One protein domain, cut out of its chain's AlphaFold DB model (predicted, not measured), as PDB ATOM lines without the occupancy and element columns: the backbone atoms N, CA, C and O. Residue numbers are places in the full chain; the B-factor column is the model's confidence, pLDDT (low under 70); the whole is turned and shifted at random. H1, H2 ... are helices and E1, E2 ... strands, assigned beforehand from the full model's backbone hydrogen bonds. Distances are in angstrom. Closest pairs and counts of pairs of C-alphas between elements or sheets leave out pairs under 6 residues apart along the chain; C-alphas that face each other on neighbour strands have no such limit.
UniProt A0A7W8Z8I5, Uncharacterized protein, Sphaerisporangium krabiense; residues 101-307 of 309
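This is residues 101 to 307 of the 309 residues of an uncharacterized protein of Sphaerisporangium krabiense (UniProt A0A7W8Z8I5). A strongly twisted sheet of seven strands has H3 along one face at one end of its strand order, H1 over its edge strand E1 at the other end, and H5 between them beside the strands. Short H2 is on the face opposite to H3, the helical hairpin of H6 and H7 packs on H2, and residues 199 to 208 stick out. The 207 printed residues hold seven named helices and eight named strands, in the order H1 E1 H2 E2 H3 E3 H4 E4 H5 E5 E6 E7 E8 H6 H7; the class is mixed. The sheet runs E1 E4 E3 E6 E7 E8 E2, all antiparallel. The whole is compact, with a radius of gyration of the C-alphas of 16.9 A and spans of 49 by 45 by 35 A.

H1 is residues 110 to 118, beginning at C-alpha 110 (47.738, -7.300, 18.453). E1 is 122 to 128, H2 135 to 138 and E2 151 to 156. H3, residues 162 to 177, is 21.9 A long. E3 is 185 to 190, H4 196 to 204, E4 217 to 223, H5 229 to 235, E5 240 to 242 and E6 248 to 251. E7, 257 to 263, is 20.1 A long, and E8, 267 to 274, is 22.1 A. H6 is 280 to 289; H7, 295 to 306, is 16.6 A long and ends at C-alpha 306 (17.734, -1.270, 18.694).

Within hydrogen-bond range are N 123 and O 222 for E1 and E4, 2.8 A; N 188 and O 219 for E3 and E4, 2.9 A; N 189 and O 249 for E3 and E6, 2.8 A. E6, E7 and E8 form a meander, each strand the antiparallel neighbour of the one before, with N 250 and O 259 at 2.8 A and N 260 and O 271 at 2.9 A, both within hydrogen-bond range; for the neighbour strands E8 and E2, N 155 and O 268 are within hydrogen-bond range at 2.8 A. E5 pairs with no named strand. H3 runs along E8 at 7 degrees on the local plane, height over the sheet 8.2 A; the closest C-alphas are Phe 166 and Gly 269, 5.8 A. H3 touches H5 with residues 163 to 167 alone, Val 163 and Ala 230 having the closest C-alphas, 5.6 A. H2 and H6 only just touch, with 3 pairs of C-alphas within 8 A, the closest Ile 137 and Leu 282, 6.6 A. H6 and H7 touch, closest C-alphas Ala 286 and Leu 301, 5.9 A, at a shallow tilt of 31 degrees, opposite ways. H4 is not on the sheet. In H1, H3, H4, H6 and H7 every O i to N i+4 pair is within hydrogen-bond range; H5 has 1 of 3, with 2 of 4 O i to N i+3 pairs, and H2 is too short for an O i to N i+4 pair.

The farthest C-alphas, Pro 160 and Asp 206, are 49.2 A apart. The printed part has no cut. The links H2 to E2 and H4 to E4 are long. The mean pLDDT of the printed part is 81.3; 42 residues are under 70, among them 101 to 109 and 191 to 216.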
ATOM      1  N   PRO A 101      59.787   9.073  10.390       24.92
ATOM      2  CA  PRO A 101      61.019   8.896   9.640       24.92
ATOM      3  C   PRO A 101      61.819   7.776  10.316       24.92
ATOM      4  O   PRO A 101      62.296   7.941  11.436       24.92
ATOM      5  N   GLY A 102      61.938   6.622   9.653       28.91
ATOM      6  CA  GLY A 102      62.833   5.539  10.072       28.91
ATOM      7  C   GLY A 102      62.212   4.344  10.803       28.91
ATOM      8  O   GLY A 102      62.982   3.522  11.299       28.91
ATOM      9  N   ARG A 103      60.881   4.187  10.864       33.97
ATOM     10  CA  ARG A 103      60.288   2.891  11.256       33.97
ATOM     11  C   ARG A 103      59.909   2.083  10.011       33.97
ATOM     12  O   ARG A 103      59.209   2.633   9.163       33.97
ATOM     13  N   PRO A 104      60.358   0.820   9.875       34.44
ATOM     14  CA  PRO A 104      59.787  -0.075   8.877       34.44
ATOM     15  C   PRO A 104      58.275  -0.188   9.110       34.44
ATOM     16  O   PRO A 104      57.803  -0.092  10.242       34.44
ATOM     17  N   GLU A 105      57.545  -0.322   8.009       41.81
ATOM     18  CA  GLU A 105      56.089  -0.396   7.899       41.81
ATOM     19  C   GLU A 105      55.537  -1.622   8.652       41.81
ATOM     20  O   GLU A 105      55.259  -2.666   8.071       41.81
ATOM     21  N   GLU A 106      55.441  -1.537   9.981       43.50
ATOM     22  CA  GLU A 106      54.823  -2.576  10.805       43.50
ATOM     23  C   GLU A 106      53.297  -2.415  10.749       43.50
ATOM     24  O   GLU A 106      52.735  -1.465  11.298       43.50
ATOM     25  N   VAL A 107      52.622  -3.360  10.088       49.47
ATOM     26  CA  VAL A 107      51.163  -3.531  10.157       49.47
ATOM     27  C   VAL A 107      50.751  -3.608  11.632       49.47
ATOM     28  O   VAL A 107      51.317  -4.399  12.391       49.47
ATOM     29  N   LEU A 108      49.771  -2.794  12.052       54.59
ATOM     30  CA  LEU A 108      49.217  -2.865  13.409       54.59
ATOM     31  C   LEU A 108      48.610  -4.256  13.634       54.59
ATOM     32  O   LEU A 108      47.522  -4.556  13.158       54.59
ATOM     33  N   ASN A 109      49.328  -5.099  14.373       68.50
ATOM     34  CA  ASN A 109      48.849  -6.378  14.883       68.50
ATOM     35  C   ASN A 109      48.693  -6.307  16.413       68.50
ATOM     36  O   ASN A 109      49.167  -5.366  17.058       68.50
ATOM     37  N   GLU A 110      48.012  -7.288  17.008       75.81
ATOM     38  CA  GLU A 110      47.738  -7.300  18.453       75.81
ATOM     39  C   GLU A 110      49.011  -7.229  19.309       75.81
ATOM     40  O   GLU A 110      49.010  -6.591  20.360       75.81
ATOM     41  N   GLU A 111      50.116  -7.823  18.849       81.12
ATOM     42  CA  GLU A 111      51.399  -7.809  19.558       81.12
ATOM     43  C   GLU A 111      52.022  -6.406  19.580       81.12
ATOM     44  O   GLU A 111      52.478  -5.934  20.627       81.12
ATOM     45  N   LEU A 112      51.985  -5.695  18.447       80.19
ATOM     46  CA  LEU A 112      52.422  -4.306  18.361       80.19
ATOM     47  C   LEU A 112      51.554  -3.404  19.244       80.19
ATOM     48  O   LEU A 112      52.099  -2.614  20.016       80.19
ATOM     49  N   VAL A 113      50.227  -3.547  19.174       82.38
ATOM     50  CA  VAL A 113      49.289  -2.785  20.017       82.38
ATOM     51  C   VAL A 113      49.580  -3.033  21.494       82.38
ATOM     52  O   VAL A 113      49.736  -2.073  22.249       82.38
ATOM     53  N   ALA A 114      49.722  -4.294  21.904       87.88
ATOM     54  CA  ALA A 114      50.009  -4.661  23.286       87.88
ATOM     55  C   ALA A 114      51.325  -4.053  23.783       87.88
ATOM     56  O   ALA A 114      51.371  -3.484  24.876       87.88
ATOM     57  N   ARG A 115      52.381  -4.119  22.964       89.50
ATOM     58  CA  ARG A 115      53.689  -3.538  23.283       89.50
ATOM     59  C   ARG A 115      53.630  -2.017  23.414       89.50
ATOM     60  O   ARG A 115      54.219  -1.475  24.347       89.50
ATOM     61  N   LEU A 116      52.944  -1.329  22.499       88.69
ATOM     62  CA  LEU A 116      52.799   0.129  22.546       88.69
ATOM     63  C   LEU A 116      51.989   0.558  23.770       88.69
ATOM     64  O   LEU A 116      52.440   1.428  24.511       88.69
ATOM     65  N   MET A 117      50.850  -0.096  24.017       93.44
ATOM     66  CA  MET A 117      49.975   0.178  25.160       93.44
ATOM     67  C   MET A 117      50.676   0.004  26.505       93.44
ATOM     68  O   MET A 117      50.529   0.853  27.390       93.44
ATOM     69  N   ALA A 118      51.507  -1.034  26.640       95.38
ATOM     70  CA  ALA A 118      52.288  -1.250  27.854       95.38
ATOM     71  C   ALA A 118      53.217  -0.062  28.163       95.38
ATOM     72  O   ALA A 118      53.417   0.272  29.328       95.38
ATOM     73  N   GLY A 119      53.733   0.616  27.130       94.00
ATOM     74  CA  GLY A 119      54.611   1.780  27.267       94.00
ATOM     75  C   GLY A 119      53.950   3.027  27.862       94.00
ATOM     76  O   GLY A 119      54.659   3.946  28.259       94.00
ATOM     77  N   PHE A 120      52.618   3.065  27.944       96.19
ATOM     78  CA  PHE A 120      51.867   4.181  28.527       96.19
ATOM     79  C   PHE A 120      50.839   3.744  29.579       96.19
ATOM     80  O   PHE A 120      49.915   4.493  29.904       96.19
ATOM     81  N   GLY A 121      51.016   2.544  30.141       97.62
ATOM     82  CA  GLY A 121      50.238   2.085  31.290       97.62
ATOM     83  C   GLY A 121      48.898   1.439  30.961       97.62
ATOM     84  O   GLY A 121      48.001   1.427  31.803       97.62
ATOM     85  N   MET A 122      48.739   0.895  29.753       97.50
ATOM     86  CA  MET A 122      47.579   0.083  29.392       97.50
ATOM     87  C   MET A 122      48.007  -1.336  29.029       97.50
ATOM     88  O   MET A 122      48.879  -1.553  28.193       97.50
ATOM     89  N   ARG A 123      47.360  -2.335  29.623       97.00
ATOM     90  CA  ARG A 123      47.564  -3.733  29.247       97.00
ATOM     91  C   ARG A 123      46.489  -4.151  28.255       97.00
ATOM     92  O   ARG A 123      45.322  -4.256  28.623       97.00
ATOM     93  N   PHE A 124      46.882  -4.418  27.014       94.25
ATOM     94  CA  PHE A 124      45.983  -4.989  26.011       94.25
ATOM     95  C   PHE A 124      45.579  -6.420  26.392       94.25
ATOM     96  O   PHE A 124      46.410  -7.211  26.846       94.25
ATOM     97  N   VAL A 125      44.294  -6.742  26.242       92.75
ATOM     98  CA  VAL A 125      43.716  -8.054  26.564       92.75
ATOM     99  C   VAL A 125      43.349  -8.800  25.287       92.75
ATOM    100  O   VAL A 125      43.816  -9.918  25.090       92.75
ATOM    101  N   CYS A 126      42.499  -8.203  24.450       86.75
ATOM    102  CA  CYS A 126      42.067  -8.765  23.170       86.75
ATOM    103  C   CYS A 126      41.282  -7.738  22.344       86.75
ATOM    104  O   CYS A 126      40.821  -6.720  22.868       86.75
ATOM    105  N   LEU A 127      41.059  -8.043  21.064       85.31
ATOM    106  CA  LEU A 127      40.049  -7.365  20.253       85.31
ATOM    107  C   LEU A 127      38.631  -7.840  20.610       85.31
ATOM    108  O   LEU A 127      38.399  -8.996  20.966       85.31
ATOM    109  N   THR A 128      37.653  -6.943  20.500       80.56
ATOM    110  CA  THR A 128      36.239  -7.238  20.749       80.56
ATOM    111  C   THR A 128      35.314  -6.332  19.934       80.56
ATOM    112  O   THR A 128      35.702  -5.261  19.479       80.56
ATOM    113  N   ARG A 129      34.062  -6.766  19.757       68.81
ATOM    114  CA  ARG A 129      32.961  -5.994  19.140       68.81
ATOM    115  C   ARG A 129      31.786  -5.766  20.108       68.81
ATOM    116  O   ARG A 129      30.748  -5.229  19.756       68.81
ATOM    117  N   ARG A 130      31.923  -6.192  21.370       65.94
ATOM    118  CA  ARG A 130      30.782  -6.480  22.267       65.94
ATOM    119  C   ARG A 130      30.141  -5.287  22.995       65.94
ATOM    120  O   ARG A 130      29.333  -5.513  23.888       65.94
ATOM    121  N   THR A 131      30.451  -4.043  22.647       70.75
ATOM    122  CA  THR A 131      29.831  -2.873  23.311       70.75
ATOM    123  C   THR A 131      28.391  -2.624  22.895       70.75
ATOM    124  O   THR A 131      27.653  -1.936  23.605       70.75
ATOM    125  N   GLY A 132      28.011  -3.100  21.706       75.44
ATOM    126  CA  GLY A 132      26.803  -2.642  21.024       75.44
ATOM    127  C   GLY A 132      26.882  -1.176  20.573       75.44
ATOM    128  O   GLY A 132      25.842  -0.568  20.337       75.44
ATOM    129  N   ILE A 133      28.086  -0.594  20.502       83.81
ATOM    130  CA  ILE A 133      28.360   0.736  19.940       83.81
ATOM    131  C   ILE A 133      29.542   0.600  18.976       83.81
ATOM    132  O   ILE A 133      30.650   0.302  19.432       83.81
ATOM    133  N   PRO A 134      29.364   0.861  17.672       83.88
ATOM    134  CA  PRO A 134      30.481   0.862  16.736       83.88
ATOM    135  C   PRO A 134      31.579   1.845  17.169       83.88
ATOM    136  O   PRO A 134      31.290   2.987  17.537       83.88
ATOM    137  N   ALA A 135      32.847   1.435  17.092       83.06
ATOM    138  CA  ALA A 135      33.975   2.264  17.526       83.06
ATOM    139  C   ALA A 135      34.064   3.603  16.769       83.06
ATOM    140  O   ALA A 135      34.380   4.634  17.363       83.06
ATOM    141  N   PHE A 136      33.679   3.633  15.490       77.69
ATOM    142  CA  PHE A 136      33.626   4.880  14.723       77.69
ATOM    143  C   PHE A 136      32.521   5.839  15.204       77.69
ATOM    144  O   PHE A 136      32.711   7.053  15.176       77.69
ATOM    145  N   ILE A 137      31.379   5.320  15.683       85.06
ATOM    146  CA  ILE A 137      30.317   6.139  16.291       85.06
ATOM    147  C   ILE A 137      30.820   6.732  17.606       85.06
ATOM    148  O   ILE A 137      30.539   7.891  17.906       85.06
ATOM    149  N   ALA A 138      31.617   5.982  18.369       87.50
ATOM    150  CA  ALA A 138      32.207   6.498  19.596       87.50
ATOM    151  C   ALA A 138      33.169   7.672  19.354       87.50
ATOM    152  O   ALA A 138      33.165   8.632  20.126       87.50
ATOM    153  N   GLY A 139      33.905   7.654  18.235       80.00
ATOM    154  CA  GLY A 139      34.722   8.783  17.767       80.00
ATOM    155  C   GLY A 139      33.947  10.090  17.561       80.00
ATOM    156  O   GLY A 139      34.546  11.160  17.486       80.00
ATOM    157  N   MET A 140      32.615  10.023  17.518       82.31
ATOM    158  CA  MET A 140      31.723  11.152  17.263       82.31
ATOM    159  C   MET A 140      31.066  11.709  18.531       82.31
ATOM    160  O   MET A 140      30.240  12.619  18.445       82.31
ATOM    161  N   ALA A 141      31.455  11.236  19.720       82.88
ATOM    162  CA  ALA A 141      30.949  11.748  20.999       82.88
ATOM    163  C   ALA A 141      31.143  13.274  21.155       82.88
ATOM    164  O   ALA A 141      30.290  13.963  21.713       82.88
ATOM    165  N   THR A 142      32.212  13.830  20.579       83.38
ATOM    166  CA  THR A 142      32.505  15.277  20.561       83.38
ATOM    167  C   THR A 142      31.568  16.094  19.661       83.38
ATOM    168  O   THR A 142      31.625  17.324  19.680       83.38
ATOM    169  N   SER A 143      30.694  15.447  18.886       80.69
ATOM    170  CA  SER A 143      29.629  16.113  18.120       80.69
ATOM    171  C   SER A 143      28.328  16.258  18.912       80.69
ATOM    172  O   SER A 143      27.445  16.999  18.493       80.69
ATOM    173  N   CYS A 144      28.196  15.571  20.050       80.69
ATOM    174  CA  CYS A 144      27.004  15.662  20.893       80.69
ATOM    175  C   CYS A 144      26.984  16.983  21.663       80.69
ATOM    176  O   CYS A 144      28.036  17.518  22.015       80.69
ATOM    177  N   SER A 145      25.797  17.501  21.960       83.25
ATOM    178  CA  SER A 145      25.659  18.730  22.750       83.25
ATOM    179  C   SER A 145      25.641  18.457  24.266       83.25
ATOM    180  O   SER A 145      25.343  17.338  24.700       83.25
ATOM    181  N   PRO A 146      25.885  19.474  25.115       83.31
ATOM    182  CA  PRO A 146      25.696  19.349  26.562       83.31
ATOM    183  C   PRO A 146      24.260  19.001  26.990       83.31
ATOM    184  O   PRO A 146      24.069  18.421  28.064       83.31
ATOM    185  N   GLU A 147      23.256  19.331  26.167       86.50
ATOM    186  CA  GLU A 147      21.841  18.993  26.392       86.50
ATOM    187  C   GLU A 147      21.585  17.486  26.267       86.50
ATOM    188  O   GLU A 147      20.731  16.936  26.957       86.50
ATOM    189  N   GLU A 148      22.394  16.794  25.462       88.06
ATOM    190  CA  GLU A 148      22.392  15.331  25.345       88.06
ATOM    191  C   GLU A 148      23.149  14.644  26.494       88.06
ATOM    192  O   GLU A 148      23.311  13.425  26.494       88.06
ATOM    193  N   GLY A 149      23.615  15.414  27.481       89.44
ATOM    194  CA  GLY A 149      24.343  14.911  28.641       89.44
ATOM    195  C   GLY A 149      25.861  14.935  28.493       89.44
ATOM    196  O   GLY A 149      26.540  14.502  29.423       89.44
ATOM    197  N   ARG A 150      26.409  15.467  27.386       94.19
ATOM    198  CA  ARG A 150      27.863  15.620  27.235       94.19
ATOM    199  C   ARG A 150      28.428  16.526  28.327       94.19
ATOM    200  O   ARG A 150      27.846  17.570  28.648       94.19
ATOM    201  N   ARG A 151      29.569  16.140  28.890       95.25
ATOM    202  CA  ARG A 151      30.343  16.954  29.831       95.25
ATOM    203  C   ARG A 151      31.793  16.985  29.388       95.25
ATOM    204  O   ARG A 151      32.347  15.954  29.027       95.25
ATOM    205  N   ASP A 152      32.388  18.168  29.448       93.75
ATOM    206  CA  ASP A 152      33.745  18.394  28.978       93.75
ATOM    207  C   ASP A 152      34.639  18.862  30.127       93.75
ATOM    208  O   ASP A 152      34.211  19.623  31.002       93.75
ATOM    209  N   ARG A 153      35.900  18.440  30.089       96.12
ATOM    210  CA  ARG A 153      37.001  19.025  30.856       96.12
ATOM    211  C   ARG A 153      38.065  19.462  29.870       96.12
ATOM    212  O   ARG A 153      38.502  18.654  29.050       96.12
ATOM    213  N   VAL A 154      38.433  20.737  29.920       94.19
ATOM    214  CA  VAL A 154      39.324  21.357  28.940       94.19
ATOM    215  C   VAL A 154      40.422  22.145  29.632       94.19
ATOM    216  O   VAL A 154      40.203  22.766  30.672       94.19
ATOM    217  N   VAL A 155      41.595  22.143  29.012       94.19
ATOM    218  CA  VAL A 155      42.779  22.876  29.450       94.19
ATOM    219  C   VAL A 155      43.317  23.668  28.263       94.19
ATOM    220  O   VAL A 155      43.371  23.148  27.148       94.19
ATOM    221  N   GLY A 156      43.700  24.925  28.486       90.00
ATOM    222  CA  GLY A 156      44.281  25.775  27.443       90.00
ATOM    223  C   GLY A 156      45.584  25.194  26.888       90.00
ATOM    224  O   GLY A 156      46.376  24.600  27.626       90.00
ATOM    225  N   LEU A 157      45.820  25.343  25.582       86.44
ATOM    226  CA  LEU A 157      47.053  24.859  24.941       86.44
ATOM    227  C   LEU A 157      48.310  25.617  25.394       86.44
ATOM    228  O   LEU A 157      49.416  25.074  25.326       86.44
ATOM    229  N   ASP A 158      48.142  26.846  25.869       91.56
ATOM    230  CA  ASP A 158      49.184  27.688  26.453       91.56
ATOM    231  C   ASP A 158      49.579  27.262  27.876       91.56
ATOM    232  O   ASP A 158      50.654  27.633  28.351       91.56
ATOM    233  N   ASP A 159      48.765  26.437  28.540       95.94
ATOM    234  CA  ASP A 159      49.082  25.917  29.865       95.94
ATOM    235  C   ASP A 159      50.283  24.944  29.785       95.94
ATOM    236  O   ASP A 159      50.222  23.903  29.106       95.94
ATOM    237  N   PRO A 160      51.398  25.227  30.489       95.56
ATOM    238  CA  PRO A 160      52.575  24.360  30.475       95.56
ATOM    239  C   PRO A 160      52.311  22.988  31.112       95.56
ATOM    240  O   PRO A 160      53.040  22.036  30.839       95.56
ATOM    241  N   GLN A 161      51.266  22.862  31.934       97.44
ATOM    242  CA  GLN A 161      50.852  21.628  32.602       97.44
ATOM    243  C   GLN A 161      49.682  20.926  31.899       97.44
ATOM    244  O   GLN A 161      49.138  19.967  32.450       97.44
ATOM    245  N   ARG A 162      49.299  21.349  30.685       97.31
ATOM    246  CA  ARG A 162      48.115  20.827  29.977       97.31
ATOM    247  C   ARG A 162      48.041  19.304  29.866       97.31
ATOM    248  O   ARG A 162      46.958  18.753  29.989       97.31
ATOM    249  N   VAL A 163      49.175  18.618  29.694       98.12
ATOM    250  CA  VAL A 163      49.217  17.145  29.603       98.12
ATOM    251  C   VAL A 163      48.877  16.496  30.943       98.12
ATOM    252  O   VAL A 163      48.013  15.626  31.002       98.12
ATOM    253  N   GLY A 164      49.503  16.958  32.028       98.19
ATOM    254  CA  GLY A 164      49.220  16.449  33.370       98.19
ATOM    255  C   GLY A 164      47.780  16.729  33.798       98.19
ATOM    256  O   GLY A 164      47.117  15.844  34.333       98.19
ATOM    257  N   LYS A 165      47.272  17.931  33.497       98.50
ATOM    258  CA  LYS A 165      45.884  18.315  33.784       98.50
ATOM    259  C   LYS A 165      44.878  17.516  32.955       98.50
ATOM    260  O   LYS A 165      43.938  16.991  33.530       98.50
ATOM    261  N   PHE A 166      45.115  17.332  31.653       98.50
ATOM    262  CA  PHE A 166      44.282  16.462  30.816       98.50
ATOM    263  C   PHE A 166      44.194  15.045  31.387       98.50
ATOM    264  O   PHE A 166      43.104  14.489  31.470       98.50
ATOM    265  N   ASN A 167      45.335  14.458  31.764       98.62
ATOM    266  CA  ASN A 167      45.380  13.103  32.305       98.62
ATOM    267  C   ASN A 167      44.561  13.012  33.601       98.62
ATOM    268  O   ASN A 167      43.719  12.122  33.725       98.62
ATOM    269  N   ALA A 168      44.759  13.952  34.532       98.50
ATOM    270  CA  ALA A 168      43.995  14.017  35.777       98.50
ATOM    271  C   ALA A 168      42.485  14.159  35.517       98.50
ATOM    272  O   ALA A 168      41.702  13.341  35.999       98.50
ATOM    273  N   ASP A 169      42.094  15.119  34.675       98.38
ATOM    274  CA  ASP A 169      40.698  15.374  34.314       98.38
ATOM    275  C   ASP A 169      40.043  14.160  33.635       98.38
ATOM    276  O   ASP A 169      38.896  13.815  33.930       98.38
ATOM    277  N   TRP A 170      40.764  13.487  32.732       98.50
ATOM    278  CA  TRP A 170      40.297  12.259  32.090       98.50
ATOM    279  C   TRP A 170      40.025  11.165  33.121       98.50
ATOM    280  O   TRP A 170      38.989  10.504  33.046       98.50
ATOM    281  N   TYR A 171      40.930  10.965  34.081       98.50
ATOM    282  CA  TYR A 171      40.786   9.919  35.094       98.50
ATOM    283  C   TYR A 171      39.641  10.213  36.065       98.50
ATOM    284  O   TYR A 171      38.870   9.307  36.397       98.50
ATOM    285  N   GLU A 172      39.488  11.475  36.471       98.38
ATOM    286  CA  GLU A 172      38.362  11.926  37.291       98.38
ATOM    287  C   GLU A 172      37.029  11.689  36.577       98.38
ATOM    288  O   GLU A 172      36.165  11.011  37.134       98.38
ATOM    289  N   LEU A 173      36.882  12.135  35.322       97.88
ATOM    290  CA  LEU A 173      35.675  11.877  34.525       97.88
ATOM    291  C   LEU A 173      35.426  10.376  34.331       97.88
ATOM    292  O   LEU A 173      34.302   9.899  34.475       97.88
ATOM    293  N   SER A 174      36.470   9.615  34.015       98.25
ATOM    294  CA  SER A 174      36.363   8.169  33.796       98.25
ATOM    295  C   SER A 174      35.879   7.445  35.052       98.25
ATOM    296  O   SER A 174      35.081   6.513  34.961       98.25
ATOM    297  N   THR A 175      36.312   7.901  36.226       97.94
ATOM    298  CA  THR A 175      35.873   7.361  37.517       97.94
ATOM    299  C   THR A 175      34.452   7.812  37.857       97.94
ATOM    300  O   THR A 175      33.623   6.978  38.212       97.94
ATOM    301  N   GLU A 176      34.152   9.107  37.711       98.12
ATOM    302  CA  GLU A 176      32.849   9.710  38.030       98.12
ATOM    303  C   GLU A 176      31.711   9.063  37.233       98.12
ATOM    304  O   GLU A 176      30.661   8.745  37.794       98.12
ATOM    305  N   TYR A 177      31.922   8.842  35.934       98.00
ATOM    306  CA  TYR A 177      30.881   8.327  35.046       98.00
ATOM    307  C   TYR A 177      30.884   6.801  34.927       98.00
ATOM    308  O   TYR A 177      29.912   6.251  34.418       98.00
ATOM    309  N   GLY A 178      31.911   6.110  35.432       97.44
ATOM    310  CA  GLY A 178      31.963   4.646  35.441       97.44
ATOM    311  C   GLY A 178      32.480   4.034  34.136       97.44
ATOM    312  O   GLY A 178      31.924   3.053  33.649       97.44
ATOM    313  N   LEU A 179      33.551   4.590  33.564       97.94
ATOM    314  CA  LEU A 179      34.255   3.981  32.429       97.94
ATOM    315  C   LEU A 179      34.845   2.612  32.801       97.94
ATOM    316  O   LEU A 179      34.834   1.674  32.001       97.94
ATOM    317  N   PHE A 180      35.398   2.519  34.011       97.94
ATOM    318  CA  PHE A 180      36.141   1.360  34.482       97.94
ATOM    319  C   PHE A 180      35.218   0.294  35.072       97.94
ATOM    320  O   PHE A 180      34.377   0.568  35.924       97.94
ATOM    321  N   SER A 181      35.445  -0.958  34.682       95.19
ATOM    322  CA  SER A 181      34.972  -2.111  35.456       95.19
ATOM    323  C   SER A 181      35.748  -2.266  36.775       95.19
ATOM    324  O   SER A 181      36.735  -1.568  37.013       95.19
ATOM    325  N   ALA A 182      35.338  -3.221  37.619       91.38
ATOM    326  CA  ALA A 182      36.011  -3.521  38.889       91.38
ATOM    327  C   ALA A 182      37.514  -3.820  38.724       91.38
ATOM    328  O   ALA A 182      38.317  -3.389  39.545       91.38
ATOM    329  N   ASP A 183      37.896  -4.474  37.623       94.12
ATOM    330  CA  ASP A 183      39.292  -4.786  37.292       94.12
ATOM    331  C   ASP A 183      39.992  -3.648  36.527       94.12
ATOM    332  O   ASP A 183      40.998  -3.880  35.872       94.12
ATOM    333  N   ARG A 184      39.447  -2.421  36.525       97.25
ATOM    334  CA  ARG A 184      39.950  -1.272  35.741       97.25
ATOM    335  C   ARG A 184      40.007  -1.520  34.232       97.25
ATOM    336  O   ARG A 184      40.808  -0.914  33.519       97.25
ATOM    337  N   ARG A 185      39.135  -2.401  33.732       97.88
ATOM    338  CA  ARG A 185      39.015  -2.686  32.299       97.88
ATOM    339  C   ARG A 185      37.963  -1.838  31.623       97.88
ATOM    340  O   ARG A 185      36.902  -1.602  32.202       97.88
ATOM    341  N   PHE A 186      38.263  -1.456  30.393       97.62
ATOM    342  CA  PHE A 186      37.439  -0.650  29.502       97.62
ATOM    343  C   PHE A 186      37.920  -0.872  28.066       97.62
ATOM    344  O   PHE A 186      38.807  -1.693  27.812       97.62
ATOM    345  N   LEU A 187      37.305  -0.181  27.116       95.69
ATOM    346  CA  LEU A 187      37.570  -0.376  25.700       95.69
ATOM    347  C   LEU A 187      38.165   0.877  25.082       95.69
ATOM    348  O   LEU A 187      37.702   1.982  25.357       95.69
ATOM    349  N   VAL A 188      39.151   0.684  24.216       94.69
ATOM    350  CA  VAL A 188      39.796   1.737  23.428       94.69
ATOM    351  C   VAL A 188      39.457   1.515  21.964       94.69
ATOM    352  O   VAL A 188      39.576   0.393  21.466       94.69
ATOM    353  N   SER A 189      39.015   2.564  21.273       89.50
ATOM    354  CA  SER A 189      38.788   2.510  19.833       89.50
ATOM    355  C   SER A 189      40.133   2.361  19.138       89.50
ATOM    356  O   SER A 189      40.992   3.238  19.248       89.50
ATOM    357  N   LEU A 190      40.306   1.271  18.408       82.62
ATOM    358  CA  LEU A 190      41.463   1.037  17.570       82.62
ATOM    359  C   LEU A 190      41.058   1.291  16.130       82.62
ATOM    360  O   LEU A 190      40.090   0.725  15.620       82.62
ATOM    361  N   THR A 191      41.820   2.159  15.484       66.81
ATOM    362  CA  THR A 191      41.809   2.230  14.031       66.81
ATOM    363  C   THR A 191      42.920   1.290  13.578       66.81
ATOM    364  O   THR A 191      44.044   1.445  14.071       66.81
ATOM    365  N   PRO A 192      42.648   0.296  12.716       53.31
ATOM    366  CA  PRO A 192      43.721  -0.434  12.057       53.31
ATOM    367  C   PRO A 192      44.693   0.586  11.457       53.31
ATOM    368  O   PRO A 192      44.255   1.618  10.941       53.31
ATOM    369  N   ALA A 193      46.002   0.351  11.586       45.16
ATOM    370  CA  ALA A 193      46.993   1.199  10.931       45.16
ATOM    371  C   ALA A 193      46.573   1.394   9.481       45.16
ATOM    372  O   ALA A 193      46.173   0.444   8.813       45.16
ATOM    373  N   ILE A 194      46.712   2.625   9.009       42.91
ATOM    374  CA  ILE A 194      46.744   2.933   7.590       42.91
ATOM    375  C   ILE A 194      47.918   2.127   7.029       42.91
ATOM    376  O   ILE A 194      49.070   2.539   7.163       42.91
ATOM    377  N   ASP A 195      47.639   0.939   6.502       37.91
ATOM    378  CA  ASP A 195      48.631   0.126   5.818       37.91
ATOM    379  C   ASP A 195      49.199   0.976   4.658       37.91
ATOM    380  O   ASP A 195      48.456   1.608   3.910       37.91
ATOM    381  N   PRO A 196      50.510   1.098   4.465       37.62
ATOM    382  CA  PRO A 196      51.055   1.674   3.236       37.62
ATOM    383  C   PRO A 196      50.511   0.972   1.981       37.62
ATOM    384  O   PRO A 196      50.206   1.641   0.988       37.62
ATOM    385  N   ALA A 197      50.263  -0.340   2.067       40.22
ATOM    386  CA  ALA A 197      49.549  -1.110   1.062       40.22
ATOM    387  C   ALA A 197      48.071  -0.711   0.944       40.22
ATOM    388  O   ALA A 197      47.506  -0.933  -0.112       40.22
ATOM    389  N   PHE A 198      47.445  -0.045   1.923       42.41
ATOM    390  CA  PHE A 198      46.117   0.567   1.755       42.41
ATOM    391  C   PHE A 198      46.153   1.710   0.735       42.41
ATOM    392  O   PHE A 198      45.238   1.824  -0.073       42.41
ATOM    393  N   ASN A 199      47.202   2.541   0.699       39.97
ATOM    394  CA  ASN A 199      47.280   3.605  -0.311       39.97
ATOM    395  C   ASN A 199      47.549   3.047  -1.712       39.97
ATOM    396  O   ASN A 199      46.940   3.525  -2.666       39.97
ATOM    397  N   SER A 200      48.401   2.024  -1.817       41.94
ATOM    398  CA  SER A 200      48.702   1.351  -3.086       41.94
ATOM    399  C   SER A 200      47.543   0.475  -3.570       41.94
ATOM    400  O   SER A 200      47.116   0.613  -4.708       41.94
ATOM    401  N   ALA A 201      46.940  -0.340  -2.701       41.00
ATOM    402  CA  ALA A 201      45.790  -1.181  -3.036       41.00
ATOM    403  C   ALA A 201      44.537  -0.351  -3.335       41.00
ATOM    404  O   ALA A 201      43.791  -0.713  -4.227       41.00
ATOM    405  N   ARG A 202      44.310   0.800  -2.684       39.50
ATOM    406  CA  ARG A 202      43.199   1.712  -3.035       39.50
ATOM    407  C   ARG A 202      43.400   2.410  -4.388       39.50
ATOM    408  O   ARG A 202      42.428   2.867  -4.981       39.50
ATOM    409  N   GLU A 203      44.642   2.569  -4.844       43.78
ATOM    410  CA  GLU A 203      44.948   3.112  -6.177       43.78
ATOM    411  C   GLU A 203      44.924   2.031  -7.271       43.78
ATOM    412  O   GLU A 203      44.681   2.362  -8.430       43.78
ATOM    413  N   GLU A 204      45.124   0.760  -6.905       42.38
ATOM    414  CA  GLU A 204      45.186  -0.386  -7.825       42.38
ATOM    415  C   GLU A 204      43.913  -1.260  -7.848       42.38
ATOM    416  O   GLU A 204      43.708  -2.000  -8.810       42.38
ATOM    417  N   ALA A 205      43.048  -1.190  -6.831       41.44
ATOM    418  CA  ALA A 205      41.828  -1.987  -6.738       41.44
ATOM    419  C   ALA A 205      40.632  -1.268  -7.378       41.44
ATOM    420  O   ALA A 205      40.164  -0.241  -6.886       41.44
ATOM    421  N   ASP A 206      40.081  -1.876  -8.431       42.00
ATOM    422  CA  ASP A 206      38.727  -1.585  -8.932       42.00
ATOM    423  C   ASP A 206      37.632  -2.072  -7.955       42.00
ATOM    424  O   ASP A 206      36.466  -1.696  -8.088       42.00
ATOM    425  N   ASP A 207      38.005  -2.892  -6.964       41.75
ATOM    426  CA  ASP A 207      37.109  -3.521  -5.996       41.75
ATOM    427  C   ASP A 207      37.329  -2.928  -4.595       41.75
ATOM    428  O   ASP A 207      38.284  -3.224  -3.881       41.75
ATOM    429  N   TRP A 208      36.414  -2.050  -4.208       40.88
ATOM    430  CA  TRP A 208      36.314  -1.365  -2.916       40.88
ATOM    431  C   TRP A 208      35.800  -2.288  -1.789       40.88
ATOM    432  O   TRP A 208      35.416  -1.798  -0.726       40.88
ATOM    433  N   GLU A 209      35.747  -3.600  -2.038       42.06
ATOM    434  CA  GLU A 209      34.956  -4.580  -1.286       42.06
ATOM    435  C   GLU A 209      35.745  -5.515  -0.364       42.06
ATOM    436  O   GLU A 209      35.113  -6.315   0.327       42.06
ATOM    437  N   ASP A 210      37.081  -5.447  -0.281       41.81
ATOM    438  CA  ASP A 210      37.724  -6.114   0.859       41.81
ATOM    439  C   ASP A 210      37.167  -5.419   2.126       41.81
ATOM    440  O   ASP A 210      37.093  -4.198   2.147       41.81
ATOM    441  N   PRO A 211      36.630  -6.116   3.137       43.06
ATOM    442  CA  PRO A 211      36.098  -5.486   4.343       43.06
ATOM    443  C   PRO A 211      37.067  -5.592   5.528       43.06
ATOM    444  O   PRO A 211      36.826  -4.979   6.565       43.06
ATOM    445  N   ALA A 212      38.180  -6.327   5.402       41.66
ATOM    446  CA  ALA A 212      39.080  -6.613   6.520       41.66
ATOM    447  C   ALA A 212      39.946  -5.412   6.957       41.66
ATOM    448  O   ALA A 212      40.433  -5.391   8.087       41.66
ATOM    449  N   TRP A 213      40.119  -4.399   6.098       43.69
ATOM    450  CA  TRP A 213      41.060  -3.285   6.300       43.69
ATOM    451  C   TRP A 213      40.431  -1.971   6.822       43.69
ATOM    452  O   TRP A 213      41.152  -1.000   7.040       43.69
ATOM    453  N   TRP A 214      39.109  -1.921   7.055       46.75
ATOM    454  CA  TRP A 214      38.359  -0.686   7.392       46.75
ATOM    455  C   TRP A 214      37.694  -0.716   8.768       46.75
ATOM    456  O   TRP A 214      37.169   0.305   9.212       46.75
ATOM    457  N   GLU A 215      37.676  -1.864   9.444       60.84
ATOM    458  CA  GLU A 215      36.830  -2.034  10.622       60.84
ATOM    459  C   GLU A 215      37.456  -1.384  11.856       60.84
ATOM    460  O   GLU A 215      38.410  -1.891  12.458       60.84
ATOM    461  N   HIS A 216      36.865  -0.264  12.279       67.88
ATOM    462  CA  HIS A 216      37.144   0.291  13.594       67.88
ATOM    463  C   HIS A 216      36.792  -0.759  14.650       67.88
ATOM    464  O   HIS A 216      35.640  -1.170  14.784       67.88
ATOM    465  N   SER A 217      37.793  -1.181  15.413       78.62
ATOM    466  CA  SER A 217      37.664  -2.278  16.369       78.62
ATOM    467  C   SER A 217      37.793  -1.769  17.798       78.62
ATOM    468  O   SER A 217      38.395  -0.724  18.047       78.62
ATOM    469  N   TRP A 218      37.252  -2.508  18.765       88.88
ATOM    470  CA  TRP A 218      37.528  -2.237  20.173       88.88
ATOM    471  C   TRP A 218      38.685  -3.099  20.658       88.88
ATOM    472  O   TRP A 218      38.667  -4.316  20.492       88.88
ATOM    473  N   GLY A 219      39.665  -2.478  21.308       90.94
ATOM    474  CA  GLY A 219      40.639  -3.174  22.138       90.94
ATOM    475  C   GLY A 219      40.171  -3.186  23.586       90.94
ATOM    476  O   GLY A 219      39.986  -2.120  24.173       90.94
ATOM    477  N   LEU A 220      39.987  -4.371  24.170       93.94
ATOM    478  CA  LEU A 220      39.823  -4.516  25.612       93.94
ATOM    479  C   LEU A 220      41.168  -4.310  26.287       93.94
ATOM    480  O   LEU A 220      42.137  -5.002  25.973       93.94
ATOM    481  N   VAL A 221      41.211  -3.366  27.222       96.94
ATOM    482  CA  VAL A 221      42.423  -3.001  27.950       96.94
ATOM    483  C   VAL A 221      42.168  -2.970  29.449       96.94
ATOM    484  O   VAL A 221      41.026  -2.858  29.895       96.94
ATOM    485  N   GLU A 222      43.241  -3.052  30.222       98.25
ATOM    486  CA  GLU A 222      43.270  -2.863  31.670       98.25
ATOM    487  C   GLU A 222      44.212  -1.701  32.011       98.25
ATOM    488  O   GLU A 222      45.331  -1.655  31.495       98.25
ATOM    489  N   LEU A 223      43.761  -0.753  32.838       98.50
ATOM    490  CA  LEU A 223      44.583   0.389  33.253       98.50
ATOM    491  C   LEU A 223      45.542  -0.010  34.382       98.50
ATOM    492  O   LEU A 223      45.097  -0.481  35.431       98.50
ATOM    493  N   SER A 224      46.834   0.248  34.199       97.94
ATOM    494  CA  SER A 224      47.861   0.088  35.235       97.94
ATOM    495  C   SER A 224      47.819   1.221  36.271       97.94
ATOM    496  O   SER A 224      47.130   2.222  36.090       97.94
ATOM    497  N   ASP A 225      48.559   1.100  37.377       96.38
ATOM    498  CA  ASP A 225      48.689   2.182  38.372       96.38
ATOM    499  C   ASP A 225      49.449   3.397  37.831       96.38
ATOM    500  O   ASP A 225      49.059   4.534  38.087       96.38
ATOM    501  N   GLU A 226      50.480   3.149  37.025       97.00
ATOM    502  CA  GLU A 226      51.222   4.172  36.292       97.00
ATOM    503  C   GLU A 226      50.744   4.209  34.842       97.00
ATOM    504  O   GLU A 226      50.754   3.182  34.160       97.00
ATOM    505  N   TRP A 227      50.314   5.380  34.377       98.25
ATOM    506  CA  TRP A 227      49.766   5.583  33.037       98.25
ATOM    507  C   TRP A 227      49.946   7.032  32.577       98.25
ATOM    508  O   TRP A 227      50.043   7.950  33.391       98.25
ATOM    509  N   ASP A 228      49.992   7.236  31.259       98.19
ATOM    510  CA  ASP A 228      50.117   8.563  30.647       98.19
ATOM    511  C   ASP A 228      49.464   8.601  29.260       98.19
ATOM    512  O   ASP A 228      50.031   8.131  28.273       98.19
ATOM    513  N   LEU A 229      48.262   9.178  29.172       96.81
ATOM    514  CA  LEU A 229      47.472   9.130  27.941       96.81
ATOM    515  C   LEU A 229      47.843  10.239  26.967       96.81
ATOM    516  O   LEU A 229      48.139   9.960  25.808       96.81
ATOM    517  N   ALA A 230      47.821  11.494  27.416       94.81
ATOM    518  CA  ALA A 230      48.123  12.632  26.552       94.81
ATOM    519  C   ALA A 230      49.624  12.826  26.299       94.81
ATOM    520  O   ALA A 230      49.973  13.564  25.381       94.81
ATOM    521  N   GLY A 231      50.513  12.200  27.073       95.31
ATOM    522  CA  GLY A 231      51.949  12.204  26.815       95.31
ATOM    523  C   GLY A 231      52.375  10.993  25.989       95.31
ATOM    524  O   GLY A 231      52.280  11.017  24.759       95.31
ATOM    525  N   ALA A 232      52.858   9.942  26.654       93.44
ATOM    526  CA  ALA A 232      53.361   8.719  26.021       93.44
ATOM    527  C   ALA A 232      52.309   8.020  25.139       93.44
ATOM    528  O   ALA A 232      52.629   7.584  24.030       93.44
ATOM    529  N   GLY A 233      51.050   7.966  25.584       90.19
ATOM    530  CA  GLY A 233      49.940   7.398  24.817       90.19
ATOM    531  C   GLY A 233      49.715   8.109  23.487       90.19
ATOM    532  O   GLY A 233      49.678   7.462  22.437       90.19
ATOM    533  N   ALA A 234      49.629   9.435  23.501       84.69
ATOM    534  CA  ALA A 234      49.441  10.235  22.297       84.69
ATOM    535  C   ALA A 234      50.677  10.188  21.384       84.69
ATOM    536  O   ALA A 234      50.546  10.008  20.176       84.69
ATOM    537  N   ALA A 235      51.885  10.246  21.953       81.81
ATOM    538  CA  ALA A 235      53.137  10.144  21.200       81.81
ATOM    539  C   ALA A 235      53.360   8.764  20.548       81.81
ATOM    540  O   ALA A 235      54.141   8.650  19.604       81.81
ATOM    541  N   SER A 236      52.690   7.715  21.035       79.81
ATOM    542  CA  SER A 236      52.804   6.364  20.476       79.81
ATOM    543  C   SER A 236      52.102   6.184  19.124       79.81
ATOM    544  O   SER A 236      52.359   5.191  18.444       79.81
ATOM    545  N   GLY A 237      51.205   7.104  18.747       76.88
ATOM    546  CA  GLY A 237      50.308   6.946  17.600       76.88
ATOM    547  C   GLY A 237      49.015   6.180  17.911       76.88
ATOM    548  O   GLY A 237      48.114   6.157  17.078       76.88
ATOM    549  N   VAL A 238      48.899   5.557  19.093       81.44
ATOM    550  CA  VAL A 238      47.712   4.769  19.482       81.44
ATOM    551  C   VAL A 238      46.593   5.657  20.023       81.44
ATOM    552  O   VAL A 238      45.434   5.461  19.674       81.44
ATOM    553  N   LEU A 239      46.927   6.627  20.882       87.50
ATOM    554  CA  LEU A 239      45.953   7.514  21.533       87.50
ATOM    555  C   LEU A 239      46.055   8.961  21.042       87.50
ATOM    556  O   LEU A 239      45.567   9.874  21.701       87.50
ATOM    557  N   GLY A 240      46.724   9.213  19.923       84.19
ATOM    558  CA  GLY A 240      46.956  10.566  19.435       84.19
ATOM    559  C   GLY A 240      47.973  10.614  18.309       84.19
ATOM    560  O   GLY A 240      48.444   9.580  17.843       84.19
ATOM    561  N   SER A 241      48.287  11.824  17.858       76.94
ATOM    562  CA  SER A 241      49.260  12.037  16.780       76.94
ATOM    563  C   SER A 241      50.659  12.377  17.287       76.94
ATOM    564  O   SER A 241      51.639  12.103  16.603       76.94
ATOM    565  N   GLU A 242      50.757  13.005  18.457       78.94
ATOM    566  CA  GLU A 242      52.014  13.427  19.074       78.94
ATOM    567  C   GLU A 242      51.800  13.760  20.561       78.94
ATOM    568  O   GLU A 242      50.667  13.792  21.048       78.94
ATOM    569  N   TYR A 243      52.883  14.044  21.291       88.25
ATOM    570  CA  TYR A 243      52.810  14.471  22.692       88.25
ATOM    571  C   TYR A 243      51.883  15.689  22.858       88.25
ATOM    572  O   TYR A 243      52.011  16.703  22.166       88.25
ATOM    573  N   GLY A 244      50.944  15.599  23.797       83.94
ATOM    574  CA  GLY A 244      49.940  16.626  24.062       83.94
ATOM    575  C   GLY A 244      48.853  16.753  22.996       83.94
ATOM    576  O   GLY A 244      48.111  17.731  23.034       83.94
ATOM    577  N   HIS A 245      48.745  15.795  22.070       83.62
ATOM    578  CA  HIS A 245      47.721  15.779  21.026       83.62
ATOM    579  C   HIS A 245      46.922  14.471  21.039       83.62
ATOM    580  O   HIS A 245      47.071  13.645  20.132       83.62
ATOM    581  N   PRO A 246      46.088  14.257  22.076       87.44
ATOM    582  CA  PRO A 246      45.241  13.083  22.159       87.44
ATOM    583  C   PRO A 246      44.210  13.062  21.028       87.44
ATOM    584  O   PRO A 246      43.720  14.096  20.568       87.44
ATOM    585  N   GLY A 247      43.865  11.855  20.609       85.62
ATOM    586  CA  GLY A 247      42.875  11.568  19.585       85.62
ATOM    587  C   GLY A 247      42.403  10.137  19.755       85.62
ATOM    588  O   GLY A 247      42.950   9.224  19.146       85.62
ATOM    589  N   PHE A 248      41.415   9.939  20.621       90.56
ATOM    590  CA  PHE A 248      40.888   8.613  20.927       90.56
ATOM    591  C   PHE A 248      39.416   8.673  21.315       90.56
ATOM    592  O   PHE A 248      38.928   9.698  21.796       90.56
ATOM    593  N   ALA A 249      38.736   7.538  21.184       93.56
ATOM    594  CA  ALA A 249      37.475   7.272  21.848       93.56
ATOM    595  C   ALA A 249      37.601   6.011  22.701       93.56
ATOM    596  O   ALA A 249      38.315   5.064  22.373       93.56
ATOM    597  N   MET A 250      36.910   6.005  23.826       96.81
ATOM    598  CA  MET A 250      36.888   4.907  24.774       96.81
ATOM    599  C   MET A 250      35.455   4.654  25.216       96.81
ATOM    600  O   MET A 250      34.616   5.557  25.183       96.81
ATOM    601  N   SER A 251      35.181   3.423  25.630       96.44
ATOM    602  CA  SER A 251      33.862   2.993  26.076       96.44
ATOM    603  C   SER A 251      33.963   2.151  27.339       96.44
ATOM    604  O   SER A 251      34.882   1.340  27.481       96.44
ATOM    605  N   ALA A 252      32.967   2.271  28.218       96.62
ATOM    606  CA  ALA A 252      32.709   1.232  29.209       96.62
ATOM    607  C   ALA A 252      32.421  -0.090  28.477       96.62
ATOM    608  O   ALA A 252      31.921  -0.083  27.345       96.62
ATOM    609  N   ILE A 253      32.731  -1.232  29.100       94.62
ATOM    610  CA  ILE A 253      32.579  -2.555  28.461       94.62
ATOM    611  C   ILE A 253      31.126  -2.809  28.033       94.62
ATOM    612  O   ILE A 253      30.879  -3.405  26.989       94.62
ATOM    613  N   ASP A 254      30.171  -2.318  28.817       91.81
ATOM    614  CA  ASP A 254      28.736  -2.429  28.554       91.81
ATOM    615  C   ASP A 254      28.186  -1.331  27.621       91.81
ATOM    616  O   ASP A 254      26.983  -1.289  27.354       91.81
ATOM    617  N   GLY A 255      29.033  -0.421  27.130       92.25
ATOM    618  CA  GLY A 255      28.630   0.714  26.296       92.25
ATOM    619  C   GLY A 255      27.818   1.787  27.031       92.25
ATOM    620  O   GLY A 255      27.177   2.615  26.386       92.25
ATOM    621  N   SER A 256      27.783   1.787  28.366       94.00
ATOM    622  CA  SER A 256      27.006   2.767  29.140       94.00
ATOM    623  C   SER A 256      27.607   4.176  29.123       94.00
ATOM    624  O   SER A 256      26.886   5.145  29.362       94.00
ATOM    625  N   VAL A 257      28.894   4.306  28.800       96.25
ATOM    626  CA  VAL A 257      29.644   5.568  28.785       96.25
ATOM    627  C   VAL A 257      30.592   5.578  27.601       96.25
ATOM    628  O   VAL A 257      31.271   4.582  27.356       96.25
ATOM    629  N   LEU A 258      30.677   6.722  26.925       96.94
ATOM    630  CA  LEU A 258      31.784   7.051  26.033       96.94
ATOM    631  C   LEU A 258      32.623   8.169  26.636       96.94
ATOM    632  O   LEU A 258      32.072   9.107  27.208       96.94
ATOM    633  N   ILE A 259      33.936   8.111  26.446       97.50
ATOM    634  CA  ILE A 259      34.823   9.252  26.676       97.50
ATOM    635  C   ILE A 259      35.758   9.414  25.483       97.50
ATOM    636  O   ILE A 259      36.313   8.440  24.983       97.50
ATOM    637  N   ALA A 260      35.913  10.640  25.004       94.75
ATOM    638  CA  ALA A 260      36.804  10.969  23.903       94.75
ATOM    639  C   ALA A 260      37.851  11.980  24.359       94.75
ATOM    640  O   ALA A 260      37.509  12.946  25.037       94.75
ATOM    641  N   GLY A 261      39.103  11.767  23.965       91.94
ATOM    642  CA  GLY A 261      40.194  12.722  24.139       91.94
ATOM    643  C   GLY A 261      40.491  13.413  22.817       91.94
ATOM    644  O   GLY A 261      40.641  12.741  21.792       91.94
ATOM    645  N   THR A 262      40.557  14.744  22.818       87.31
ATOM    646  CA  THR A 262      40.818  15.509  21.594       87.31
ATOM    647  C   THR A 262      41.519  16.842  21.858       87.31
ATOM    648  O   THR A 262      41.678  17.276  23.002       87.31
ATOM    649  N   VAL A 263      41.932  17.489  20.769       81.06
ATOM    650  CA  VAL A 263      42.457  18.855  20.736       81.06
ATOM    651  C   VAL A 263      41.528  19.712  19.881       81.06
ATOM    652  O   VAL A 263      41.302  19.419  18.704       81.06
ATOM    653  N   TRP A 264      41.004  20.775  20.478       82.50
ATOM    654  CA  TRP A 264      40.276  21.849  19.808       82.50
ATOM    655  C   TRP A 264      41.222  22.991  19.423       82.50
ATOM    656  O   TRP A 264      42.438  22.898  19.558       82.50
ATOM    657  N   GLN A 265      40.660  24.078  18.893       80.75
ATOM    658  CA  GLN A 265      41.430  25.201  18.360       80.75
ATOM    659  C   GLN A 265      42.391  25.829  19.385       80.75
ATOM    660  O   GLN A 265      43.489  26.234  19.014       80.75
ATOM    661  N   ASP A 266      41.975  25.931  20.643       80.94
ATOM    662  CA  ASP A 266      42.679  26.640  21.717       80.94
ATOM    663  C   ASP A 266      42.895  25.783  22.975       80.94
ATOM    664  O   ASP A 266      43.494  26.238  23.953       80.94
ATOM    665  N   SER A 267      42.428  24.535  22.958       85.06
ATOM    666  CA  SER A 267      42.373  23.684  24.141       85.06
ATOM    667  C   SER A 267      42.559  22.204  23.822       85.06
ATOM    668  O   SER A 267      42.302  21.733  22.717       85.06
ATOM    669  N   ILE A 268      42.998  21.460  24.827       93.69
ATOM    670  CA  ILE A 268      43.024  19.997  24.876       93.69
ATOM    671  C   ILE A 268      42.019  19.552  25.936       93.69
ATOM    672  O   ILE A 268      41.890  20.204  26.974       93.69
ATOM    673  N   GLY A 269      41.304  18.452  25.720       93.38
ATOM    674  CA  GLY A 269      40.384  17.986  26.749       93.38
ATOM    675  C   GLY A 269      39.650  16.693  26.448       93.38
ATOM    676  O   GLY A 269      39.755  16.112  25.366       93.38
ATOM    677  N   SER A 270      38.919  16.251  27.465       96.69
ATOM    678  CA  SER A 270      38.095  15.052  27.428       96.69
ATOM    679  C   SER A 270      36.619  15.423  27.379       96.69
ATOM    680  O   SER A 270      36.173  16.293  28.126       96.69
ATOM    681  N   ALA A 271      35.863  14.735  26.528       95.12
ATOM    682  CA  ALA A 271      34.412  14.826  26.441       95.12
ATOM    683  C   ALA A 271      33.801  13.477  26.830       95.12
ATOM    684  O   ALA A 271      34.033  12.477  26.147       95.12
ATOM    685  N   VAL A 272      33.028  13.441  27.914       97.94
ATOM    686  CA  VAL A 272      32.297  12.250  28.361       97.94
ATOM    687  C   VAL A 272      30.829  12.346  27.955       97.94
ATOM    688  O   VAL A 272      30.210  13.409  28.040       97.94
ATOM    689  N   LEU A 273      30.267  11.226  27.512       97.44
ATOM    690  CA  LEU A 273      28.863  11.081  27.159       97.44
ATOM    691  C   LEU A 273      28.289   9.829  27.841       97.44
ATOM    692  O   LEU A 273      28.510   8.709  27.365       97.44
ATOM    693  N   PRO A 274      27.548   9.988  28.948       96.44
ATOM    694  CA  PRO A 274      26.811   8.888  29.549       96.44
ATOM    695  C   PRO A 274      25.594   8.519  28.697       96.44
ATOM    696  O   PRO A 274      24.962   9.369  28.072       96.44
ATOM    697  N   LYS A 275      25.225   7.239  28.723       94.31
ATOM    698  CA  LYS A 275      24.079   6.658  28.003       94.31
ATOM    699  C   LYS A 275      24.055   7.056  26.518       94.31
ATOM    700  O   LYS A 275      23.032   7.541  26.027       94.31
ATOM    701  N   PRO A 276      25.155   6.825  25.777       93.19
ATOM    702  CA  PRO A 276      25.333   7.277  24.390       93.19
ATOM    703  C   PRO A 276      24.242   6.771  23.435       93.19
ATOM    704  O   PRO A 276      23.878   7.448  22.480       93.19
ATOM    705  N   TYR A 277      23.648   5.613  23.719       90.94
ATOM    706  CA  TYR A 277      22.532   5.038  22.963       90.94
ATOM    707  C   TYR A 277      21.240   5.870  23.022       90.94
ATOM    708  O   TYR A 277      20.343   5.645  22.207       90.94
ATOM    709  N   ARG A 278      21.140   6.839  23.946       92.25
ATOM    710  CA  ARG A 278      20.038   7.813  24.027       92.25
ATOM    711  C   ARG A 278      20.297   9.088  23.231       92.25
ATOM    712  O   ARG A 278      19.344   9.830  23.020       92.25
ATOM    713  N   SER A 279      21.532   9.343  22.784       92.38
ATOM    714  CA  SER A 279      21.879  10.554  22.032       92.38
ATOM    715  C   SER A 279      21.164  10.569  20.676       92.38
ATOM    716  O   SER A 279      21.431   9.699  19.837       92.38
ATOM    717  N   PRO A 280      20.276  11.546  20.407       87.25
ATOM    718  CA  PRO A 280      19.695  11.719  19.081       87.25
ATOM    719  C   PRO A 280      20.765  11.925  18.007       87.25
ATOM    720  O   PRO A 280      20.619  11.376  16.915       87.25
ATOM    721  N   THR A 281      21.849  12.640  18.330       85.38
ATOM    722  CA  THR A 281      22.966  12.907  17.415       85.38
ATOM    723  C   THR A 281      23.656  11.617  16.973       85.38
ATOM    724  O   THR A 281      23.762  11.359  15.772       85.38
ATOM    725  N   LEU A 282      24.067  10.757  17.913       87.12
ATOM    726  CA  LEU A 282      24.727   9.491  17.571       87.12
ATOM    727  C   LEU A 282      23.781   8.520  16.866       87.12
ATOM    728  O   LEU A 282      24.189   7.829  15.933       87.12
ATOM    729  N   ARG A 283      22.504   8.476  17.267       89.12
ATOM    730  CA  ARG A 283      21.495   7.628  16.613       89.12
ATOM    731  C   ARG A 283      21.232   8.066  15.180       89.12
ATOM    732  O   ARG A 283      21.119   7.223  14.298       89.12
ATOM    733  N   GLU A 284      21.139   9.365  14.933       83.50
ATOM    734  CA  GLU A 284      20.952   9.889  13.583       83.50
ATOM    735  C   GLU A 284      22.169   9.608  12.702       83.50
ATOM    736  O   GLU A 284      22.020   9.140  11.572       83.50
ATOM    737  N   LEU A 285      23.377   9.799  13.238       78.94
ATOM    738  CA  LEU A 285      24.597   9.424  12.535       78.94
ATOM    739  C   LEU A 285      24.612   7.928  12.201       78.94
ATOM    740  O   LEU A 285      24.930   7.559  11.069       78.94
ATOM    741  N   ALA A 286      24.238   7.076  13.157       83.81
ATOM    742  CA  ALA A 286      24.161   5.642  12.944       83.81
ATOM    743  C   ALA A 286      23.194   5.295  11.802       83.81
ATOM    744  O   ALA A 286      23.597   4.605  10.869       83.81
ATOM    745  N   ARG A 287      21.968   5.848  11.793       81.44
ATOM    746  CA  ARG A 287      20.984   5.628  10.710       81.44
ATOM    747  C   ARG A 287      21.523   5.997   9.333       81.44
ATOM    748  O   ARG A 287      21.298   5.260   8.383       81.44
ATOM    749  N   ARG A 288      22.248   7.115   9.230       76.38
ATOM    750  CA  ARG A 288      22.834   7.580   7.961       76.38
ATOM    751  C   ARG A 288      23.958   6.687   7.443       76.38
ATOM    752  O   ARG A 288      24.280   6.769   6.265       76.38
ATOM    753  N   ASN A 289      24.572   5.884   8.312       71.94
ATOM    754  CA  ASN A 289      25.685   5.008   7.951       71.94
ATOM    755  C   ASN A 289      25.257   3.551   7.713       71.94
ATOM    756  O   ASN A 289      26.051   2.793   7.161       71.94
ATOM    757  N   VAL A 290      24.032   3.150   8.080       74.62
ATOM    758  CA  VAL A 290      23.527   1.798   7.786       74.62
ATOM    759  C   VAL A 290      23.522   1.567   6.273       74.62
ATOM    760  O   VAL A 290      22.970   2.367   5.520       74.62
ATOM    761  N   GLY A 291      24.128   0.462   5.836       67.06
ATOM    762  CA  GLY A 291      24.222   0.069   4.427       67.06
ATOM    763  C   GLY A 291      25.413   0.667   3.672       67.06
ATOM    764  O   GLY A 291      25.634   0.300   2.525       67.06
ATOM    765  N   PHE A 292      26.200   1.540   4.311       63.78
ATOM    766  CA  PHE A 292      27.424   2.135   3.748       63.78
ATOM    767  C   PHE A 292      28.703   1.632   4.432       63.78
ATOM    768  O   PHE A 292      29.784   2.173   4.212       63.78
ATOM    769  N   ARG A 293      28.566   0.644   5.319       68.38
ATOM    770  CA  ARG A 293      29.642   0.070   6.133       68.38
ATOM    771  C   ARG A 293      29.805  -1.416   5.855       68.38
ATOM    772  O   ARG A 293      28.973  -1.998   5.154       68.38
ATOM    773  N   THR A 294      30.846  -2.030   6.415       68.19
ATOM    774  CA  THR A 294      31.028  -3.483   6.301       68.19
ATOM    775  C   THR A 294      29.822  -4.223   6.908       68.19
ATOM    776  O   THR A 294      29.097  -3.657   7.736       68.19
ATOM    777  N   PRO A 295      29.568  -5.490   6.533       72.00
ATOM    778  CA  PRO A 295      28.491  -6.277   7.131       72.00
ATOM    779  C   PRO A 295      28.526  -6.285   8.668       72.00
ATOM    780  O   PRO A 295      27.490  -6.071   9.293       72.00
ATOM    781  N   SER A 296      29.709  -6.424   9.279       69.62
ATOM    782  CA  SER A 296      29.834  -6.407  10.742       69.62
ATOM    783  C   SER A 296      29.535  -5.041  11.351       69.62
ATOM    784  O   SER A 296      28.861  -4.962  12.375       69.62
ATOM    785  N   GLU A 297      30.034  -3.957  10.759       74.81
ATOM    786  CA  GLU A 297      29.751  -2.610  11.259       74.81
ATOM    787  C   GLU A 297      28.257  -2.269  11.128       74.81
ATOM    788  O   GLU A 297      27.696  -1.588  11.988       74.81
ATOM    789  N   ASN A 298      27.584  -2.775  10.087       77.25
ATOM    790  CA  ASN A 298      26.134  -2.646   9.939       77.25
ATOM    791  C   ASN A 298      25.367  -3.421  11.022       77.25
ATOM    792  O   ASN A 298      24.386  -2.895  11.551       77.25
ATOM    793  N   GLU A 299      25.799  -4.630  11.383       81.56
ATOM    794  CA  GLU A 299      25.207  -5.387  12.498       81.56
ATOM    795  C   GLU A 299      25.348  -4.637  13.832       81.56
ATOM    796  O   GLU A 299      24.372  -4.520  14.586       81.56
ATOM    797  N   ASP A 300      26.517  -4.046  14.094       80.94
ATOM    798  CA  ASP A 300      26.753  -3.230  15.289       80.94
ATOM    799  C   ASP A 300      25.898  -1.952  15.285       80.94
ATOM    800  O   ASP A 300      25.343  -1.569  16.318       80.94
ATOM    801  N   LEU A 301      25.729  -1.305  14.125       84.25
ATOM    802  CA  LEU A 301      24.848  -0.143  13.966       84.25
ATOM    803  C   LEU A 301      23.382  -0.490  14.241       84.25
ATOM    804  O   LEU A 301      22.693   0.253  14.942       84.25
ATOM    805  N   ILE A 302      22.898  -1.614  13.711       87.19
ATOM    806  CA  ILE A 302      21.529  -2.088  13.949       87.19
ATOM    807  C   ILE A 302      21.343  -2.418  15.433       87.19
ATOM    808  O   ILE A 302      20.343  -2.019  16.034       87.19
ATOM    809  N   THR A 303      22.324  -3.078  16.050       87.50
ATOM    810  CA  THR A 303      22.325  -3.379  17.489       87.50
ATOM    811  C   THR A 303      22.264  -2.101  18.325       87.50
ATOM    812  O   THR A 303      21.420  -1.988  19.218       87.50
ATOM    813  N   PHE A 304      23.086  -1.103  17.993       88.31
ATOM    814  CA  PHE A 304      23.083   0.209  18.639       88.31
ATOM    815  C   PHE A 304      21.722   0.912  18.524       88.31
ATOM    816  O   PHE A 304      21.194   1.431  19.509       88.31
ATOM    817  N   LEU A 305      21.119   0.901  17.331       89.00
ATOM    818  CA  LEU A 305      19.822   1.532  17.078       89.00
ATOM    819  C   LEU A 305      18.672   0.829  17.808       89.00
ATOM    820  O   LEU A 305      17.738   1.504  18.249       89.00
ATOM    821  N   ASN A 306      18.747  -0.489  17.982       89.31
ATOM    822  CA  ASN A 306      17.734  -1.270  18.694       89.31
ATOM    823  C   ASN A 306      17.869  -1.199  20.223       89.31
ATOM    824  O   ASN A 306      16.967  -1.638  20.942       89.31
ATOM    825  N   ARG A 307      18.965  -0.634  20.743       85.50
ATOM    826  CA  ARG A 307      19.158  -0.437  22.180       85.50
ATOM    827  C   ARG A 307      18.226   0.666  22.685       85.50
ATOM    828  O   ARG A 307      18.358   1.828  22.299       85.50
TER     829      ARG A 307